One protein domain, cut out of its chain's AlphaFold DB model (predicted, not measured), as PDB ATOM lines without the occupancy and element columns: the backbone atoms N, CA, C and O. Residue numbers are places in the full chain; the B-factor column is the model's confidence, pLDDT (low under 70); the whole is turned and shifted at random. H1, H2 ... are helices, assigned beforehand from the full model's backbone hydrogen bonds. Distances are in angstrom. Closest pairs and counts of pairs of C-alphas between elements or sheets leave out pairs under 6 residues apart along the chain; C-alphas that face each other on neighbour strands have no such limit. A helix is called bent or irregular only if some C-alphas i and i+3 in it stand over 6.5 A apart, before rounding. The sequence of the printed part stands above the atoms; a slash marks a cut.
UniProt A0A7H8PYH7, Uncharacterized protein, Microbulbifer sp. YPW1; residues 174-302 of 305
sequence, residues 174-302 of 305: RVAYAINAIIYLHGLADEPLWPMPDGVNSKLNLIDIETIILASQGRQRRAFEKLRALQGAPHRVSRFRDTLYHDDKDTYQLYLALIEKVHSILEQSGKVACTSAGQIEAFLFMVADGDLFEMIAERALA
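Overview. This is residues 174 to 302 of the 305 residues of an uncharacterized protein of Microbulbifer sp. YPW1 (UniProt A0A7H8PYH7). Six helices, H3 to H8, follow the sides of an elongated triangle, with H1 and part of the link after it, residues 186 to 194, in the middle. H3 and H4 make one side, H5, its link to H6 and H6 itself the second, and H7 and H8 the third, while the short H2 lies near the corner where H3 and H8 come near each other. The printed part has 129 residues with eight named helices, H1 to H8 in order along the chain, and no named strand; the class is all helix, and the helix packing is mostly crossed, which means that few touching helices run at a shallow tilt. It is compact, with a radius of gyration of the C-alphas of 16.0 A, and spans 53 by 33 by 28 A.

Arrangement. H1, residues 174 to 185, is the hub and touches three helices. It touches H3, residues 209 to 215, at a shallow tilt of 27 degrees, the same way; their closest C-alphas, of Tyr 184 and Ile 213, are 5.8 A apart. With residues 174 to 179 alone it touches H7, residues 277 to 287, about perpendicular at 73 degrees; the closest C-alphas, of Val 175 and Phe 285, are 4.8 A apart. It touches H8, residues 291 to 301, at a steep tilt of 47 degrees, the same way, with the C-alphas of Ala 181 and Leu 292 closest at 6.5 A. H2, residues 202 to 206, is close to H1 but not clearly touching, with the C-alphas of Tyr 177 and Leu 204 closest at 7.7 A. H3 and H4, residues 217 to 229, touch only at the corner, and only just, with 3 pairs of C-alphas within 8 A; the closest are those of Leu 214 and Gln 220, 5.7 A. With residues 226 to 227 alone H4 touches H5, residues 236 to 242, at a steep tilt of 53 degrees, opposite ways; the C-alphas of Leu 227 and Phe 240 are closest, 6.0 A. H6, residues 251 to 269, touches H7 with residues 259 to 263 alone, about perpendicular at 80 degrees; the closest C-alphas, of His 263 and Ala 277, are 6.0 A apart. H1 and H6 are apart. Every O i to N i+4 pair is within hydrogen-bond range in H1, H2, H3, H5, H6, H7 and H8, and 7 of 9 in H4.

Along the chain. H1 begins at C-alpha 174, (44.440, -42.107, -71.141), and is 15.9 A long from first to last C-alpha. H4 is 19.1 A long and only just irregular: C-alphas 218 and 221 are 6.9 A apart. H6, the longest helix, begins at C-alpha 251, (40.007, -31.127, -79.967), and is 26.6 A long. H7 is 15.8 A long, and H8, 15.3 A long, ends at C-alpha 301, (59.363, -36.415, -57.507).

Size, cuts and confidence. The two C-alphas farthest apart, those of Gly 232 and Ala 273, are 53.1 A apart. The printed part has no cut. The link from H1 to H2, residues 186 to 201, is long. The mean pLDDT of the printed part is 84.6, and it is under 70 at residues 198 to 202, 217 to 221 and 248 to 249.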
ATOM      1  N   ARG A 174      43.072 -41.577 -71.024       89.81
ATOM      2  CA  ARG A 174      44.440 -42.107 -71.141       89.81
ATOM      3  C   ARG A 174      45.177 -41.596 -72.366       89.81
ATOM      4  O   ARG A 174      46.340 -41.240 -72.254       89.81
ATOM      5  N   VAL A 175      44.499 -41.516 -73.508       92.94
ATOM      6  CA  VAL A 175      45.096 -40.986 -74.739       92.94
ATOM      7  C   VAL A 175      45.453 -39.513 -74.540       92.94
ATOM      8  O   VAL A 175      46.591 -39.120 -74.775       92.94
ATOM      9  N   ALA A 176      44.523 -38.718 -74.001       92.25
ATOM     10  CA  ALA A 176      44.780 -37.317 -73.668       92.25
ATOM     11  C   ALA A 176      45.919 -37.157 -72.641       92.25
ATOM     12  O   ALA A 176      46.790 -36.303 -72.810       92.25
ATOM     13  N   TYR A 177      45.954 -38.010 -71.608       92.50
ATOM     14  CA  TYR A 177      47.042 -38.037 -70.629       92.50
ATOM     15  C   TYR A 177      48.390 -38.328 -71.287       92.50
ATOM     16  O   TYR A 177      49.338 -37.589 -71.051       92.50
ATOM     17  N   ALA A 178      48.479 -39.356 -72.135       95.50
ATOM     18  CA  ALA A 178      49.716 -39.730 -72.813       95.50
ATOM     19  C   ALA A 178      50.255 -38.591 -73.687       95.50
ATOM     20  O   ALA A 178      51.440 -38.264 -73.620       95.50
ATOM     21  N   ILE A 179      49.379 -37.921 -74.441       96.06
ATOM     22  CA  ILE A 179      49.770 -36.765 -75.255       96.06
ATOM     23  C   ILE A 179      50.305 -35.632 -74.362       96.06
ATOM     24  O   ILE A 179      51.375 -35.084 -74.632       96.06
ATOM     25  N   ASN A 180      49.611 -35.305 -73.267       93.75
ATOM     26  CA  ASN A 180      50.068 -34.283 -72.318       93.75
ATOM     27  C   ASN A 180      51.379 -34.676 -71.612       93.75
ATOM     28  O   ASN A 180      52.253 -33.829 -71.421       93.75
ATOM     29  N   ALA A 181      51.563 -35.950 -71.270       93.88
ATOM     30  CA  ALA A 181      52.798 -36.460 -70.685       93.88
ATOM     31  C   ALA A 181      53.979 -36.293 -71.652       93.88
ATOM     32  O   ALA A 181      55.029 -35.797 -71.253       93.88
ATOM     33  N   ILE A 182      53.793 -36.589 -72.940       95.19
ATOM     34  CA  ILE A 182      54.817 -36.371 -73.973       95.19
ATOM     35  C   ILE A 182      55.124 -34.872 -74.136       95.19
ATOM     36  O   ILE A 182      56.294 -34.488 -74.196       95.19
ATOM     37  N   ILE A 183      54.109 -33.996 -74.113       93.12
ATOM     38  CA  ILE A 183      54.308 -32.531 -74.093       93.12
ATOM     39  C   ILE A 183      55.220 -32.118 -72.933       93.12
ATOM     40  O   ILE A 183      56.136 -31.312 -73.124       93.12
ATOM     41  N   TYR A 184      54.981 -32.663 -71.739       90.81
ATOM     42  CA  TYR A 184      55.794 -32.382 -70.561       90.81
ATOM     43  C   TYR A 184      57.224 -32.919 -70.695       90.81
ATOM     44  O   TYR A 184      58.185 -32.162 -70.531       90.81
ATOM     45  N   LEU A 185      57.372 -34.208 -71.010       91.12
ATOM     46  CA  LEU A 185      58.661 -34.897 -71.047       91.12
ATOM     47  C   LEU A 185      59.611 -34.266 -72.074       91.12
ATOM     48  O   LEU A 185      60.789 -34.059 -71.773       91.12
ATOM     49  N   HIS A 186      59.087 -33.843 -73.225       91.06
ATOM     50  CA  HIS A 186      59.871 -33.206 -74.285       91.06
ATOM     51  C   HIS A 186      59.939 -31.673 -74.183       91.06
ATOM     52  O   HIS A 186      60.467 -31.013 -75.082       91.06
ATOM     53  N   GLY A 187      59.419 -31.076 -73.103       88.00
ATOM     54  CA  GLY A 187      59.519 -29.635 -72.862       88.00
ATOM     55  C   GLY A 187      58.840 -28.788 -73.943       88.00
ATOM     56  O   GLY A 187      59.332 -27.715 -74.298       88.00
ATOM     57  N   LEU A 188      57.717 -29.257 -74.491       88.88
ATOM     58  CA  LEU A 188      56.987 -28.583 -75.565       88.88
ATOM     59  C   LEU A 188      56.149 -27.425 -75.005       88.88
ATOM     60  O   LEU A 188      54.924 -27.450 -75.031       88.88
ATOM     61  N   ALA A 189      56.808 -26.404 -74.449       76.88
ATOM     62  CA  ALA A 189      56.181 -25.330 -73.674       76.88
ATOM     63  C   ALA A 189      55.126 -24.501 -74.437       76.88
ATOM     64  O   ALA A 189      54.248 -23.913 -73.805       76.88
ATOM     65  N   ASP A 190      55.197 -24.478 -75.769       82.50
ATOM     66  CA  ASP A 190      54.280 -23.731 -76.636       82.50
ATOM     67  C   ASP A 190      53.061 -24.539 -77.108       82.50
ATOM     68  O   ASP A 190      52.116 -23.947 -77.626       82.50
ATOM     69  N   GLU A 191      53.050 -25.867 -76.940       88.44
ATOM     70  CA  GLU A 191      51.914 -26.696 -77.368       88.44
ATOM     71  C   GLU A 191      50.729 -26.530 -76.395       88.44
ATOM     72  O   GLU A 191      50.908 -26.675 -75.177       88.44
ATOM     73  N   PRO A 192      49.509 -26.234 -76.872       87.94
ATOM     74  CA  PRO A 192      48.332 -26.249 -76.014       87.94
ATOM     75  C   PRO A 192      48.120 -27.630 -75.382       87.94
ATOM     76  O   PRO A 192      48.510 -28.659 -75.933       87.94
ATOM     77  N   LEU A 193      47.522 -27.645 -74.194       88.19
ATOM     78  CA  LEU A 193      47.158 -28.876 -73.507       88.19
ATOM     79  C   LEU A 193      45.953 -29.530 -74.179       88.19
ATOM     80  O   LEU A 193      45.023 -28.860 -74.637       88.19
ATOM     81  N   TRP A 194      45.961 -30.855 -74.179       89.56
ATOM     82  CA  TRP A 194      44.869 -31.672 -74.676       89.56
ATOM     83  C   TRP A 194      43.861 -31.859 -73.551       89.56
ATOM     84  O   TRP A 194      44.227 -32.396 -72.501       89.56
ATOM     85  N   PRO A 195      42.616 -31.381 -73.705       83.06
ATOM     86  CA  PRO A 195      41.655 -31.455 -72.623       83.06
ATOM     87  C   PRO A 195      41.347 -32.921 -72.315       83.06
ATOM     88  O   PRO A 195      40.937 -33.688 -73.191       83.06
ATOM     89  N   MET A 196      41.585 -33.312 -71.063       83.75
ATOM     90  CA  MET A 196      41.340 -34.669 -70.596       83.75
ATOM     91  C   MET A 196      39.852 -34.840 -70.255       83.75
ATOM     92  O   MET A 196      39.332 -34.091 -69.424       83.75
ATOM     93  N   PRO A 197      39.134 -35.799 -70.866       72.81
ATOM     94  CA  PRO A 197      37.806 -36.165 -70.392       72.81
ATOM     95  C   PRO A 197      37.895 -36.769 -68.985       72.81
ATOM     96  O   PRO A 197      38.898 -37.396 -68.637       72.81
ATOM     97  N   ASP A 198      36.830 -36.615 -68.195       65.75
ATOM     98  CA  ASP A 198      36.759 -37.189 -66.848       65.75
ATOM     99  C   ASP A 198      37.018 -38.702 -66.897       65.75
ATOM    100  O   ASP A 198      36.302 -39.452 -67.572       65.75
ATOM    101  N   GLY A 199      38.061 -39.138 -66.189       62.59
ATOM    102  CA  GLY A 199      38.517 -40.521 -66.148       62.59
ATOM    103  C   GLY A 199      38.406 -41.126 -64.750       62.59
ATOM    104  O   GLY A 199      38.647 -40.473 -63.738       62.59
ATOM    105  N   VAL A 200      38.089 -42.420 -64.690       60.00
ATOM    106  CA  VAL A 200      38.067 -43.211 -63.441       60.00
ATOM    107  C   VAL A 200      39.421 -43.859 -63.117       60.00
ATOM    108  O   VAL A 200      39.515 -44.662 -62.191       60.00
ATOM    109  N   ASN A 201      40.480 -43.554 -63.877       67.62
ATOM    110  CA  ASN A 201      41.793 -44.151 -63.647       67.62
ATOM    111  C   ASN A 201      42.462 -43.510 -62.421       67.62
ATOM    112  O   ASN A 201      43.003 -42.409 -62.492       67.62
ATOM    113  N   SER A 202      42.436 -44.227 -61.296       68.69
ATOM    114  CA  SER A 202      42.985 -43.765 -60.019       68.69
ATOM    115  C   SER A 202      44.480 -43.449 -60.066       68.69
ATOM    116  O   SER A 202      44.905 -42.551 -59.345       68.69
ATOM    117  N   LYS A 203      45.269 -44.128 -60.916       72.94
ATOM    118  CA  LYS A 203      46.694 -43.810 -61.095       72.94
ATOM    119  C   LYS A 203      46.864 -42.439 -61.737       72.94
ATOM    120  O   LYS A 203      47.569 -41.601 -61.194       72.94
ATOM    121  N   LEU A 204      46.163 -42.177 -62.841       76.62
ATOM    122  CA  LEU A 204      46.258 -40.889 -63.538       76.62
ATOM    123  C   LEU A 204      45.747 -39.723 -62.686       76.62
ATOM    124  O   LEU A 204      46.232 -38.608 -62.822       76.62
ATOM    125  N   ASN A 205      44.817 -39.990 -61.767       76.38
ATOM    126  CA  ASN A 205      44.328 -38.993 -60.817       76.38
ATOM    127  C   ASN A 205      45.308 -38.712 -59.662       76.38
ATOM    128  O   ASN A 205      45.140 -37.712 -58.969       76.38
ATOM    129  N   LEU A 206      46.308 -39.574 -59.427       78.94
ATOM    130  CA  LEU A 206      47.324 -39.350 -58.390       78.94
ATOM    131  C   LEU A 206      48.256 -38.195 -58.767       78.94
ATOM    132  O   LEU A 206      48.676 -37.433 -57.898       78.94
ATOM    133  N   ILE A 207      48.576 -38.082 -60.057       78.06
ATOM    134  CA  ILE A 207      49.480 -37.068 -60.584       78.06
ATOM    135  C   ILE A 207      48.748 -36.248 -61.641       78.06
ATOM    136  O   ILE A 207      48.622 -36.661 -62.794       78.06
ATOM    137  N   ASP A 208      48.312 -35.051 -61.245       82.75
ATOM    138  CA  ASP A 208      47.719 -34.085 -62.164       82.75
ATOM    139  C   ASP A 208      48.791 -33.502 -63.101       82.75
ATOM    140  O   ASP A 208      49.520 -32.557 -62.769       82.75
ATOM    141  N   ILE A 209      48.882 -34.096 -64.292       82.50
ATOM    142  CA  ILE A 209      49.837 -33.712 -65.333       82.50
ATOM    143  C   ILE A 209      49.654 -32.257 -65.780       82.50
ATOM    144  O   ILE A 209      50.634 -31.589 -66.113       82.50
ATOM    145  N   GLU A 210      48.429 -31.724 -65.739       81.44
ATOM    146  CA  GLU A 210      48.149 -30.341 -66.126       81.44
ATOM    147  C   GLU A 210      48.798 -29.377 -65.126       81.44
ATOM    148  O   GLU A 210      49.493 -28.432 -65.520       81.44
ATOM    149  N   THR A 211      48.660 -29.670 -63.828       82.25
ATOM    150  CA  THR A 211      49.324 -28.919 -62.754       82.25
ATOM    151  C   THR A 211      50.848 -28.989 -62.880       82.25
ATOM    152  O   THR A 211      51.511 -27.954 -62.776       82.25
ATOM    153  N   ILE A 212      51.418 -30.161 -63.174       82.75
ATOM    154  CA  ILE A 212      52.870 -30.313 -63.376       82.75
ATOM    155  C   ILE A 212      53.363 -29.479 -64.561       82.75
ATOM    156  O   ILE A 212      54.359 -28.761 -64.447       82.75
ATOM    157  N   ILE A 213      52.666 -29.530 -65.698       81.31
ATOM    158  CA  ILE A 213      53.055 -28.770 -66.888       81.31
ATOM    159  C   ILE A 213      53.036 -27.269 -66.597       81.31
ATOM    160  O   ILE A 213      53.969 -26.559 -66.983       81.31
ATOM    161  N   LEU A 214      52.022 -26.779 -65.878       78.38
ATOM    162  CA  LEU A 214      51.941 -25.379 -65.458       78.38
ATOM    163  C   LEU A 214      53.031 -24.997 -64.452       78.38
ATOM    164  O   LEU A 214      53.553 -23.883 -64.518       78.38
ATOM    165  N   ALA A 215      53.393 -25.919 -63.559       76.38
ATOM    166  CA  ALA A 215      54.450 -25.747 -62.573       76.38
ATOM    167  C   ALA A 215      55.867 -25.942 -63.149       76.38
ATOM    168  O   ALA A 215      56.839 -25.631 -62.465       76.38
ATOM    169  N   SER A 216      56.027 -26.389 -64.393       76.94
ATOM    170  CA  SER A 216      57.345 -26.505 -65.022       76.94
ATOM    171  C   SER A 216      57.948 -25.124 -65.338       76.94
ATOM    172  O   SER A 216      57.257 -24.215 -65.812       76.94
ATOM    173  N   GLN A 217      59.252 -24.952 -65.082       57.38
ATOM    174  CA  GLN A 217      59.947 -23.650 -65.103       57.38
ATOM    175  C   GLN A 217      59.758 -22.856 -66.417       57.38
ATOM    176  O   GLN A 217      59.699 -21.626 -66.389       57.38
ATOM    177  N   GLY A 218      59.594 -23.540 -67.557       65.25
ATOM    178  CA  GLY A 218      59.375 -22.908 -68.865       65.25
ATOM    179  C   GLY A 218      57.974 -22.313 -69.066       65.25
ATOM    180  O   GLY A 218      57.827 -21.313 -69.770       65.25
ATOM    181  N   ARG A 219      56.938 -22.878 -68.430       68.12
ATOM    182  CA  ARG A 219      55.558 -22.375 -68.541       68.12
ATOM    183  C   ARG A 219      55.141 -21.494 -67.377       68.12
ATOM    184  O   ARG A 219      54.322 -20.608 -67.607       68.12
ATOM    185  N   GLN A 220      55.718 -21.664 -66.183       68.19
ATOM    186  CA  GLN A 220      55.346 -20.888 -64.994       68.19
ATOM    187  C   GLN A 220      55.320 -19.381 -65.267       68.19
ATOM    188  O   GLN A 220      54.295 -18.732 -65.067       68.19
ATOM    189  N   ARG A 221      56.420 -18.810 -65.775       68.81
ATOM    190  CA  ARG A 221      56.528 -17.356 -65.977       68.81
ATOM    191  C   ARG A 221      55.458 -16.827 -66.934       68.81
ATOM    192  O   ARG A 221      54.746 -15.883 -66.601       68.81
ATOM    193  N   ARG A 222      55.277 -17.494 -68.075       70.50
ATOM    194  CA  ARG A 222      54.292 -17.112 -69.097       70.50
ATOM    195  C   ARG A 222      52.852 -17.331 -68.630       70.50
ATOM    196  O   ARG A 222      51.977 -16.517 -68.916       70.50
ATOM    197  N   ALA A 223      52.602 -18.417 -67.901       73.06
ATOM    198  CA  ALA A 223      51.314 -18.727 -67.294       73.06
ATOM    199  C   ALA A 223      50.926 -17.660 -66.261       73.06
ATOM    200  O   ALA A 223      49.820 -17.123 -66.319       73.06
ATOM    201  N   PHE A 224      51.849 -17.278 -65.375       76.25
ATOM    202  CA  PHE A 224      51.620 -16.216 -64.396       76.25
ATOM    203  C   PHE A 224      51.458 -14.840 -65.046       76.25
ATOM    204  O   PHE A 224      50.606 -14.073 -64.600       76.25
ATOM    205  N   GLU A 225      52.207 -14.520 -66.104       80.88
ATOM    206  CA  GLU A 225      52.031 -13.284 -66.879       80.88
ATOM    207  C   GLU A 225      50.638 -13.218 -67.526       80.88
ATOM    208  O   GLU A 225      49.919 -12.237 -67.324       80.88
ATOM    209  N   LYS A 226      50.195 -14.287 -68.206       80.00
ATOM    210  CA  LYS A 226      48.831 -14.395 -68.761       80.00
ATOM    211  C   LYS A 226      47.760 -14.288 -67.675       80.00
ATOM    212  O   LYS A 226      46.774 -13.571 -67.837       80.00
ATOM    213  N   LEU A 227      47.952 -14.964 -66.543       81.50
ATOM    214  CA  LEU A 227      47.009 -14.914 -65.430       81.50
ATOM    215  C   LEU A 227      46.946 -13.508 -64.816       81.50
ATOM    216  O   LEU A 227      45.854 -13.041 -64.489       81.50
ATOM    217  N   ARG A 228      48.084 -12.815 -64.651       84.25
ATOM    218  CA  ARG A 228      48.156 -11.414 -64.191       84.25
ATOM    219  C   ARG A 228      47.477 -10.459 -65.169       84.25
ATOM    220  O   ARG A 228      46.724  -9.607 -64.718       84.25
ATOM    221  N   ALA A 229      47.655 -10.646 -66.477       85.12
ATOM    222  CA  ALA A 229      46.993  -9.832 -67.499       85.12
ATOM    223  C   ALA A 229      45.452  -9.903 -67.432       85.12
ATOM    224  O   ALA A 229      44.768  -8.977 -67.849       85.12
ATOM    225  N   LEU A 230      44.898 -10.978 -66.859       84.75
ATOM    226  CA  LEU A 230      43.458 -11.160 -66.645       84.75
ATOM    227  C   LEU A 230      42.964 -10.642 -65.277       84.75
ATOM    228  O   LEU A 230      41.852 -10.969 -64.854       84.75
ATOM    229  N   GLN A 231      43.774  -9.883 -64.534       85.88
ATOM    230  CA  GLN A 231      43.368  -9.306 -63.252       85.88
ATOM    231  C   GLN A 231      42.170  -8.354 -63.428       85.88
ATOM    232  O   GLN A 231      42.137  -7.539 -64.341       85.88
ATOM    233  N   GLY A 232      41.158  -8.485 -62.563       83.56
ATOM    234  CA  GLY A 232      39.913  -7.707 -62.646       83.56
ATOM    235  C   GLY A 232      38.898  -8.210 -63.683       83.56
ATOM    236  O   GLY A 232      37.761  -7.749 -63.680       83.56
ATOM    237  N   ALA A 233      39.255  -9.184 -64.531       84.38
ATOM    238  CA  ALA A 233      38.316  -9.759 -65.488       84.38
ATOM    239  C   ALA A 233      37.312 -10.714 -64.803       84.38
ATOM    240  O   ALA A 233      37.714 -11.555 -63.988       84.38
ATOM    241  N   PRO A 234      36.016 -10.669 -65.167       81.50
ATOM    242  CA  PRO A 234      35.057 -11.678 -64.732       81.50
ATOM    243  C   PRO A 234      35.459 -13.053 -65.281       81.50
ATOM    244  O   PRO A 234      35.948 -13.172 -66.406       81.50
ATOM    245  N   HIS A 235      35.253 -14.105 -64.484       83.00
ATOM    246  CA  HIS A 235      35.615 -15.488 -64.834       83.00
ATOM    247  C   HIS A 235      37.094 -15.680 -65.223       83.00
ATOM    248  O   HIS A 235      37.417 -16.521 -66.061       83.00
ATOM    249  N   ARG A 236      38.001 -14.924 -64.589       81.31
ATOM    250  CA  ARG A 236      39.457 -14.943 -64.818       81.31
ATOM    251  C   ARG A 236      40.055 -16.342 -64.983       81.31
ATOM    252  O   ARG A 236      40.805 -16.561 -65.924       81.31
ATOM    253  N   VAL A 237      39.722 -17.278 -64.092       74.94
ATOM    254  CA  VAL A 237      40.256 -18.653 -64.130       74.94
ATOM    255  C   VAL A 237      39.782 -19.405 -65.374       74.94
ATOM    256  O   VAL A 237      40.587 -20.066 -66.018       74.94
ATOM    257  N   SER A 238      38.509 -19.256 -65.754       75.38
ATOM    258  CA  SER A 238      37.976 -19.859 -66.983       75.38
ATOM    259  C   SER A 238      38.690 -19.304 -68.209       75.38
ATOM    260  O   SER A 238      39.202 -20.070 -69.007       75.38
ATOM    261  N   ARG A 239      38.812 -17.974 -68.305       78.31
ATOM    262  CA  ARG A 239      39.501 -17.324 -69.429       78.31
ATOM    263  C   ARG A 239      40.967 -17.718 -69.513       78.31
ATOM    264  O   ARG A 239      41.483 -17.918 -70.600       78.31
ATOM    265  N   PHE A 240      41.641 -17.829 -68.370       80.88
ATOM    266  CA  PHE A 240      43.014 -18.315 -68.320       80.88
ATOM    267  C   PHE A 240      43.101 -19.750 -68.841       80.88
ATOM    268  O   PHE A 240      43.951 -20.034 -69.683       80.88
ATOM    269  N   ARG A 241      42.179 -20.618 -68.408       76.31
ATOM    270  CA  ARG A 241      42.069 -21.993 -68.894       76.31
ATOM    271  C   ARG A 241      41.890 -22.024 -70.413       76.31
ATOM    272  O   ARG A 241      42.630 -22.734 -71.070       76.31
ATOM    273  N   ASP A 242      41.043 -21.185 -70.992       77.12
ATOM    274  CA  ASP A 242      40.845 -21.138 -72.452       77.12
ATOM    275  C   ASP A 242      42.128 -20.756 -73.231       77.12
ATOM    276  O   ASP A 242      42.254 -21.064 -74.409       77.12
ATOM    277  N   THR A 243      43.126 -20.137 -72.582       80.38
ATOM    278  CA  THR A 243      44.438 -19.849 -73.206       80.38
ATOM    279  C   THR A 243      45.462 -20.981 -73.114       80.38
ATOM    280  O   THR A 243      46.578 -20.827 -73.628       80.38
ATOM    281  N   LEU A 244      45.142 -22.052 -72.385       80.38
ATOM    282  CA  LEU A 244      46.053 -23.159 -72.094       80.38
ATOM    283  C   LEU A 244      45.752 -24.415 -72.907       80.38
ATOM    284  O   LEU A 244      46.684 -25.167 -73.178       80.38
ATOM    285  N   TYR A 245      44.491 -24.647 -73.260       83.44
ATOM    286  CA  TYR A 245      44.036 -25.874 -73.911       83.44
ATOM    287  C   TYR A 245      43.685 -25.605 -75.369       83.44
ATOM    288  O   TYR A 245      43.416 -24.466 -75.753       83.44
ATOM    289  N   HIS A 246      43.660 -26.666 -76.168       80.56
ATOM    290  CA  HIS A 246      42.904 -26.642 -77.413       80.56
ATOM    291  C   HIS A 246      41.426 -26.334 -77.140       80.56
ATOM    292  O   HIS A 246      40.911 -26.656 -76.065       80.56
ATOM    293  N   ASP A 247      40.755 -25.699 -78.108       72.81
ATOM    294  CA  ASP A 247      39.306 -25.536 -78.034       72.81
ATOM    295  C   ASP A 247      38.673 -26.931 -78.011       72.81
ATOM    296  O   ASP A 247      38.995 -27.815 -78.810       72.81
ATOM    297  N   ASP A 248      37.780 -27.121 -77.055       67.31
ATOM    298  CA  ASP A 248      37.010 -28.335 -76.853       67.31
ATOM    299  C   ASP A 248      36.294 -28.793 -78.138       67.31
ATOM    300  O   ASP A 248      36.195 -29.991 -78.406       67.31
ATOM    301  N   LYS A 249      35.839 -27.840 -78.964       67.19
ATOM    302  CA  LYS A 249      35.138 -28.104 -80.230       67.19
ATOM    303  C   LYS A 249      36.032 -28.739 -81.285       67.19
ATOM    304  O   LYS A 249      35.594 -29.631 -82.005       67.19
ATOM    305  N   ASP A 250      37.278 -28.292 -81.334       72.19
ATOM    306  CA  ASP A 250      38.228 -28.684 -82.370       72.19
ATOM    307  C   ASP A 250      39.099 -29.857 -81.903       72.19
ATOM    308  O   ASP A 250      39.738 -30.522 -82.713       72.19
ATOM    309  N   THR A 251      39.110 -30.148 -80.596       80.44
ATOM    310  CA  THR A 251      40.007 -31.127 -79.967       80.44
ATOM    311  C   THR A 251      39.977 -32.486 -80.659       80.44
ATOM    312  O   THR A 251      41.033 -33.061 -80.900       80.44
ATOM    313  N   TYR A 252      38.799 -33.011 -81.011       81.56
ATOM    314  CA  TYR A 252      38.725 -34.326 -81.651       81.56
ATOM    315  C   TYR A 252      39.280 -34.321 -83.080       81.56
ATOM    316  O   TYR A 252      40.025 -35.223 -83.449       81.56
ATOM    317  N   GLN A 253      38.983 -33.289 -83.873       79.69
ATOM    318  CA  GLN A 253      39.533 -33.162 -85.226       79.69
ATOM    319  C   GLN A 253      41.051 -32.963 -85.188       79.69
ATOM    320  O   GLN A 253      41.786 -33.601 -85.938       79.69
ATOM    321  N   LEU A 254      41.533 -32.129 -84.261       85.81
ATOM    322  CA  LEU A 254      42.960 -31.939 -84.017       85.81
ATOM    323  C   LEU A 254      43.627 -33.245 -83.581       85.81
ATOM    324  O   LEU A 254      44.761 -33.499 -83.979       85.81
ATOM    325  N   TYR A 255      42.939 -34.064 -82.783       92.06
ATOM    326  CA  TYR A 255      43.420 -35.375 -82.357       92.06
ATOM    327  C   TYR A 255      43.591 -36.313 -83.550       92.06
ATOM    328  O   TYR A 255      44.679 -36.853 -83.728       92.06
ATOM    329  N   LEU A 256      42.576 -36.452 -84.407       88.56
ATOM    330  CA  LEU A 256      42.685 -37.276 -85.614       88.56
ATOM    331  C   LEU A 256      43.831 -36.795 -86.515       88.56
ATOM    332  O   LEU A 256      44.676 -37.592 -86.913       88.56
ATOM    333  N   ALA A 257      43.931 -35.482 -86.742       89.44
ATOM    334  CA  ALA A 257      45.016 -34.891 -87.524       89.44
ATOM    335  C   ALA A 257      46.403 -35.108 -86.892       89.44
ATOM    336  O   ALA A 257      47.394 -35.268 -87.607       89.44
ATOM    337  N   LEU A 258      46.500 -35.110 -85.557       96.31
ATOM    338  CA  LEU A 258      47.736 -35.430 -84.848       96.31
ATOM    339  C   LEU A 258      48.136 -36.887 -85.090       96.31
ATOM    340  O   LEU A 258      49.290 -37.129 -85.434       96.31
ATOM    341  N   ILE A 259      47.210 -37.834 -84.918       96.50
ATOM    342  CA  ILE A 259      47.507 -39.263 -85.075       96.50
ATOM    343  C   ILE A 259      47.875 -39.596 -86.519       96.50
ATOM    344  O   ILE A 259      48.875 -40.275 -86.734       96.50
ATOM    345  N   GLU A 260      47.154 -39.048 -87.494       94.56
ATOM    346  CA  GLU A 260      47.484 -39.192 -88.915       94.56
ATOM    347  C   GLU A 260      48.903 -38.692 -89.213       94.56
ATOM    348  O   GLU A 260      49.694 -39.325 -89.910       94.56
ATOM    349  N   LYS A 261      49.283 -37.565 -88.603       97.50
ATOM    350  CA  LYS A 261      50.628 -37.018 -88.760       97.50
ATOM    351  C   LYS A 261      51.702 -37.894 -88.125       97.50
ATOM    352  O   LYS A 261      52.790 -37.996 -88.685       97.50
ATOM    353  N   VAL A 262      51.427 -38.500 -86.970       98.12
ATOM    354  CA  VAL A 262      52.332 -39.476 -86.342       98.12
ATOM    355  C   VAL A 262      52.485 -40.695 -87.248       98.12
ATOM    356  O   VAL A 262      53.609 -41.121 -87.492       98.12
ATOM    357  N   HIS A 263      51.378 -41.210 -87.787       96.38
ATOM    358  CA  HIS A 263      51.374 -42.348 -88.704       96.38
ATOM    359  C   HIS A 263      52.232 -42.073 -89.941       96.38
ATOM    360  O   HIS A 263      53.183 -42.810 -90.188       96.38
ATOM    361  N   SER A 264      52.019 -40.932 -90.602       96.75
ATOM    362  CA  SER A 264      52.848 -40.479 -91.727       96.75
ATOM    363  C   SER A 264      54.344 -40.387 -91.386       96.75
ATOM    364  O   SER A 264      55.189 -40.689 -92.225       96.75
ATOM    365  N   ILE A 265      54.702 -39.947 -90.171       97.81
ATOM    366  CA  ILE A 265      56.108 -39.861 -89.739       97.81
ATOM    367  C   ILE A 265      56.710 -41.259 -89.561       97.81
ATOM    368  O   ILE A 265      57.834 -41.483 -90.006       97.81
ATOM    369  N   LEU A 266      55.974 -42.194 -88.953       96.44
ATOM    370  CA  LEU A 266      56.423 -43.579 -88.767       96.44
ATOM    371  C   LEU A 266      56.595 -44.304 -90.111       96.44
ATOM    372  O   LEU A 266      57.585 -45.004 -90.313       96.44
ATOM    373  N   GLU A 267      55.677 -44.094 -91.057       95.19
ATOM    374  CA  GLU A 267      55.799 -44.639 -92.415       95.19
ATOM    375  C   GLU A 267      57.035 -44.098 -93.141       95.19
ATOM    376  O   GLU A 267      57.766 -44.853 -93.780       95.19
ATOM    377  N   GLN A 268      57.295 -42.793 -93.022       95.56
ATOM    378  CA  GLN A 268      58.461 -42.156 -93.636       95.56
ATOM    379  C   GLN A 268      59.778 -42.582 -92.985       95.56
ATOM    380  O   GLN A 268      60.790 -42.682 -93.681       95.56
ATOM    381  N   SER A 269      59.795 -42.801 -91.667       94.75
ATOM    382  CA  SER A 269      61.006 -43.226 -90.963       94.75
ATOM    383  C   SER A 269      61.355 -44.682 -91.263       94.75
ATOM    384  O   SER A 269      62.537 -45.025 -91.316       94.75
ATOM    385  N   GLY A 270      60.342 -45.535 -91.459       93.00
ATOM    386  CA  GLY A 270      60.496 -46.960 -91.752       93.00
ATOM    387  C   GLY A 270      61.102 -47.784 -90.610       93.00
ATOM    388  O   GLY A 270      61.351 -48.972 -90.793       93.00
ATOM    389  N   LYS A 271      61.346 -47.180 -89.439       93.50
ATOM    390  CA  LYS A 271      61.960 -47.857 -88.285       93.50
ATOM    391  C   LYS A 271      60.982 -48.776 -87.564       93.50
ATOM    392  O   LYS A 271      61.370 -49.838 -87.097       93.50
ATOM    393  N   VAL A 272      59.712 -48.376 -87.499       94.50
ATOM    394  CA  VAL A 272      58.635 -49.161 -86.896       94.50
ATOM    395  C   VAL A 272      57.528 -49.338 -87.918       94.50
ATOM    396  O   VAL A 272      56.925 -48.371 -88.376       94.50
ATOM    397  N   ALA A 273      57.214 -50.590 -88.241       93.81
ATOM    398  CA  ALA A 273      56.047 -50.893 -89.056       93.81
ATOM    399  C   ALA A 273      54.762 -50.572 -88.270       93.81
ATOM    400  O   ALA A 273      54.475 -51.205 -87.248       93.81
ATOM    401  N   CYS A 274      53.993 -49.602 -88.769       93.19
ATOM    402  CA  CYS A 274      52.679 -49.216 -88.266       93.19
ATOM    403  C   CYS A 274      51.667 -49.273 -89.414       93.19
ATOM    404  O   CYS A 274      51.772 -48.530 -90.384       93.19
ATOM    405  N   THR A 275      50.701 -50.184 -89.321       89.25
ATOM    406  CA  THR A 275      49.760 -50.465 -90.418       89.25
ATOM    407  C   THR A 275      48.460 -49.678 -90.310       89.25
ATOM    408  O   THR A 275      47.669 -49.706 -91.244       89.25
ATOM    409  N   SER A 276      48.187 -49.038 -89.167       89.50
ATOM    410  CA  SER A 276      46.997 -48.202 -88.996       89.50
ATOM    411  C   SER A 276      47.132 -47.192 -87.860       89.50
ATOM    412  O   SER A 276      47.744 -47.465 -86.824       89.50
ATOM    413  N   ALA A 277      46.448 -46.056 -88.000       90.69
ATOM    414  CA  ALA A 277      46.312 -45.036 -86.961       90.69
ATOM    415  C   ALA A 277      45.741 -45.590 -85.634       90.69
ATOM    416  O   ALA A 277      46.114 -45.147 -84.545       90.69
ATOM    417  N   GLY A 278      44.901 -46.631 -85.702       90.25
ATOM    418  CA  GLY A 278      44.368 -47.325 -84.525       90.25
ATOM    419  C   GLY A 278      45.433 -48.015 -83.664       90.25
ATOM    420  O   GLY A 278      45.226 -48.193 -82.462       90.25
ATOM    421  N   GLN A 279      46.590 -48.376 -84.229       92.56
ATOM    422  CA  GLN A 279      47.720 -48.887 -83.444       92.56
ATOM    423  C   GLN A 279      48.348 -47.793 -82.580       92.56
ATOM    424  O   GLN A 279      48.727 -48.059 -81.442       92.56
ATOM    425  N   ILE A 280      48.404 -46.558 -83.083       95.88
ATOM    426  CA  ILE A 280      48.931 -45.404 -82.348       95.88
ATOM    427  C   ILE A 280      47.980 -45.035 -81.203       95.88
ATOM    428  O   ILE A 280      48.437 -44.839 -80.078       95.88
ATOM    429  N   GLU A 281      46.662 -45.011 -81.448       94.56
ATOM    430  CA  GLU A 281      45.647 -44.864 -80.388       94.56
ATOM    431  C   GLU A 281      45.856 -45.910 -79.282       94.56
ATOM    432  O   GLU A 281      45.970 -45.561 -78.104       94.56
ATOM    433  N   ALA A 282      45.918 -47.191 -79.665       91.00
ATOM    434  CA  ALA A 282      46.072 -48.295 -78.725       91.00
ATOM    435  C   ALA A 282      47.383 -48.190 -77.937       91.00
ATOM    436  O   ALA A 282      47.396 -48.443 -76.734       91.00
ATOM    437  N   PHE A 283      48.467 -47.780 -78.594       94.81
ATOM    438  CA  PHE A 283      49.753 -47.548 -77.955       94.81
ATOM    439  C   PHE A 283      49.661 -46.440 -76.905       94.81
ATOM    440  O   PHE A 283      49.947 -46.700 -75.739       94.81
ATOM    441  N   LEU A 284      49.182 -45.246 -77.279       95.44
ATOM    442  CA  LEU A 284      49.031 -44.103 -76.365       95.44
ATOM    443  C   LEU A 284      48.157 -44.453 -75.160       95.44
ATOM    444  O   LEU A 284      48.461 -44.091 -74.027       95.44
ATOM    445  N   PHE A 285      47.077 -45.188 -75.402       91.12
ATOM    446  CA  PHE A 285      46.203 -45.682 -74.352       91.12
ATOM    447  C   PHE A 285      46.924 -46.613 -73.367       91.12
ATOM    448  O   PHE A 285      46.657 -46.538 -72.167       91.12
ATOM    449  N   MET A 286      47.813 -47.479 -73.859       88.81
ATOM    450  CA  MET A 286      48.541 -48.458 -73.051       88.81
ATOM    451  C   MET A 286      49.662 -47.839 -72.221       88.81
ATOM    452  O   MET A 286      49.776 -48.143 -71.036       88.81
ATOM    453  N   VAL A 287      50.470 -46.961 -72.813       92.31
ATOM    454  CA  VAL A 287      51.615 -46.358 -72.109       92.31
ATOM    455  C   VAL A 287      51.187 -45.339 -71.048       92.31
ATOM    456  O   VAL A 287      51.967 -45.013 -70.156       92.31
ATOM    457  N   ALA A 288      49.944 -44.846 -71.109       91.25
ATOM    458  CA  ALA A 288      49.439 -43.792 -70.235       91.25
ATOM    459  C   ALA A 288      49.513 -44.130 -68.737       91.25
ATOM    460  O   ALA A 288      49.961 -43.287 -67.968       91.25
ATOM    461  N   ASP A 289      49.058 -45.317 -68.306       85.56
ATOM    462  CA  ASP A 289      49.050 -45.738 -66.888       85.56
ATOM    463  C   ASP A 289      50.151 -46.755 -66.518       85.56
ATOM    464  O   ASP A 289      50.099 -47.365 -65.433       85.56
ATOM    465  N   GLY A 290      51.131 -46.896 -67.419       86.62
ATOM    466  CA  GLY A 290      52.401 -47.607 -67.265       86.62
ATOM    467  C   GLY A 290      53.579 -46.644 -67.443       86.62
ATOM    468  O   GLY A 290      53.710 -45.698 -66.667       86.62
ATOM    469  N   ASP A 291      54.387 -46.856 -68.480       90.06
ATOM    470  CA  ASP A 291      55.678 -46.186 -68.694       90.06
ATOM    471  C   ASP A 291      55.623 -44.656 -68.599       90.06
ATOM    472  O   ASP A 291      56.440 -44.052 -67.906       90.06
ATOM    473  N   LEU A 292      54.646 -44.002 -69.241       92.19
ATOM    474  CA  LEU A 292      54.555 -42.540 -69.179       92.19
ATOM    475  C   LEU A 292      54.248 -42.065 -67.762       92.19
ATOM    476  O   LEU A 292      54.842 -41.092 -67.310       92.19
ATOM    477  N   PHE A 293      53.349 -42.740 -67.046       90.00
ATOM    478  CA  PHE A 293      53.052 -42.383 -65.662       90.00
ATOM    479  C   PHE A 293      54.300 -42.489 -64.778       90.00
ATOM    480  O   PHE A 293      54.563 -41.585 -63.983       90.00
ATOM    481  N   GLU A 294      55.085 -43.556 -64.938       90.38
ATOM    482  CA  GLU A 294      56.317 -43.779 -64.178       90.38
ATOM    483  C   GLU A 294      57.372 -42.711 -64.492       90.38
ATOM    484  O   GLU A 294      57.864 -42.061 -63.571       90.38
ATOM    485  N   MET A 295      57.612 -42.408 -65.772       92.00
ATOM    486  CA  MET A 295      58.531 -41.338 -66.187       92.00
ATOM    487  C   MET A 295      58.123 -39.961 -65.639       92.00
ATOM    488  O   MET A 295      58.970 -39.160 -65.228       92.00
ATOM    489  N   ILE A 296      56.819 -39.659 -65.628       89.94
ATOM    490  CA  ILE A 296      56.297 -38.426 -65.030       89.94
ATOM    491  C   ILE A 296      56.538 -38.418 -63.522       89.94
ATOM    492  O   ILE A 296      57.010 -37.408 -62.998       89.94
ATOM    493  N   ALA A 297      56.215 -39.512 -62.830       87.75
ATOM    494  CA  ALA A 297      56.377 -39.626 -61.388       87.75
ATOM    495  C   ALA A 297      57.843 -39.451 -60.980       87.75
ATOM    496  O   ALA A 297      58.135 -38.632 -60.111       87.75
ATOM    497  N   GLU A 298      58.764 -40.140 -61.654       89.62
ATOM    498  CA  GLU A 298      60.205 -40.016 -61.425       89.62
ATOM    499  C   GLU A 298      60.677 -38.576 -61.610       89.62
ATOM    500  O   GLU A 298      61.335 -38.017 -60.735       89.62
ATOM    501  N   ARG A 299      60.291 -37.930 -62.714       87.44
ATOM    502  CA  ARG A 299      60.720 -36.559 -63.002       87.44
ATOM    503  C   ARG A 299      60.101 -35.521 -62.069       87.44
ATOM    504  O   ARG A 299      60.741 -34.515 -61.779       87.44
ATOM    505  N   ALA A 300      58.856 -35.715 -61.646       82.56
ATOM    506  CA  ALA A 300      58.145 -34.779 -60.777       82.56
ATOM    507  C   ALA A 300      58.554 -34.908 -59.303       82.56
ATOM    508  O   ALA A 300      58.501 -33.923 -58.570       82.56
ATOM    509  N   LEU A 301      58.946 -36.112 -58.878       80.62
ATOM    510  CA  LEU A 301      59.363 -36.415 -57.507       80.62
ATOM    511  C   LEU A 301      60.885 -36.407 -57.328       80.62
ATOM    512  O   LEU A 301      61.358 -36.518 -56.196       80.62
ATOM    513  N   ALA A 302      61.653 -36.266 -58.413       78.94
ATOM    514  CA  ALA A 302      63.095 -36.108 -58.337       78.94
ATOM    515  C   ALA A 302      63.451 -34.895 -57.453       78.94
ATOM    516  O   ALA A 302      62.877 -33.813 -57.627       78.94
TER     517      ALA A 302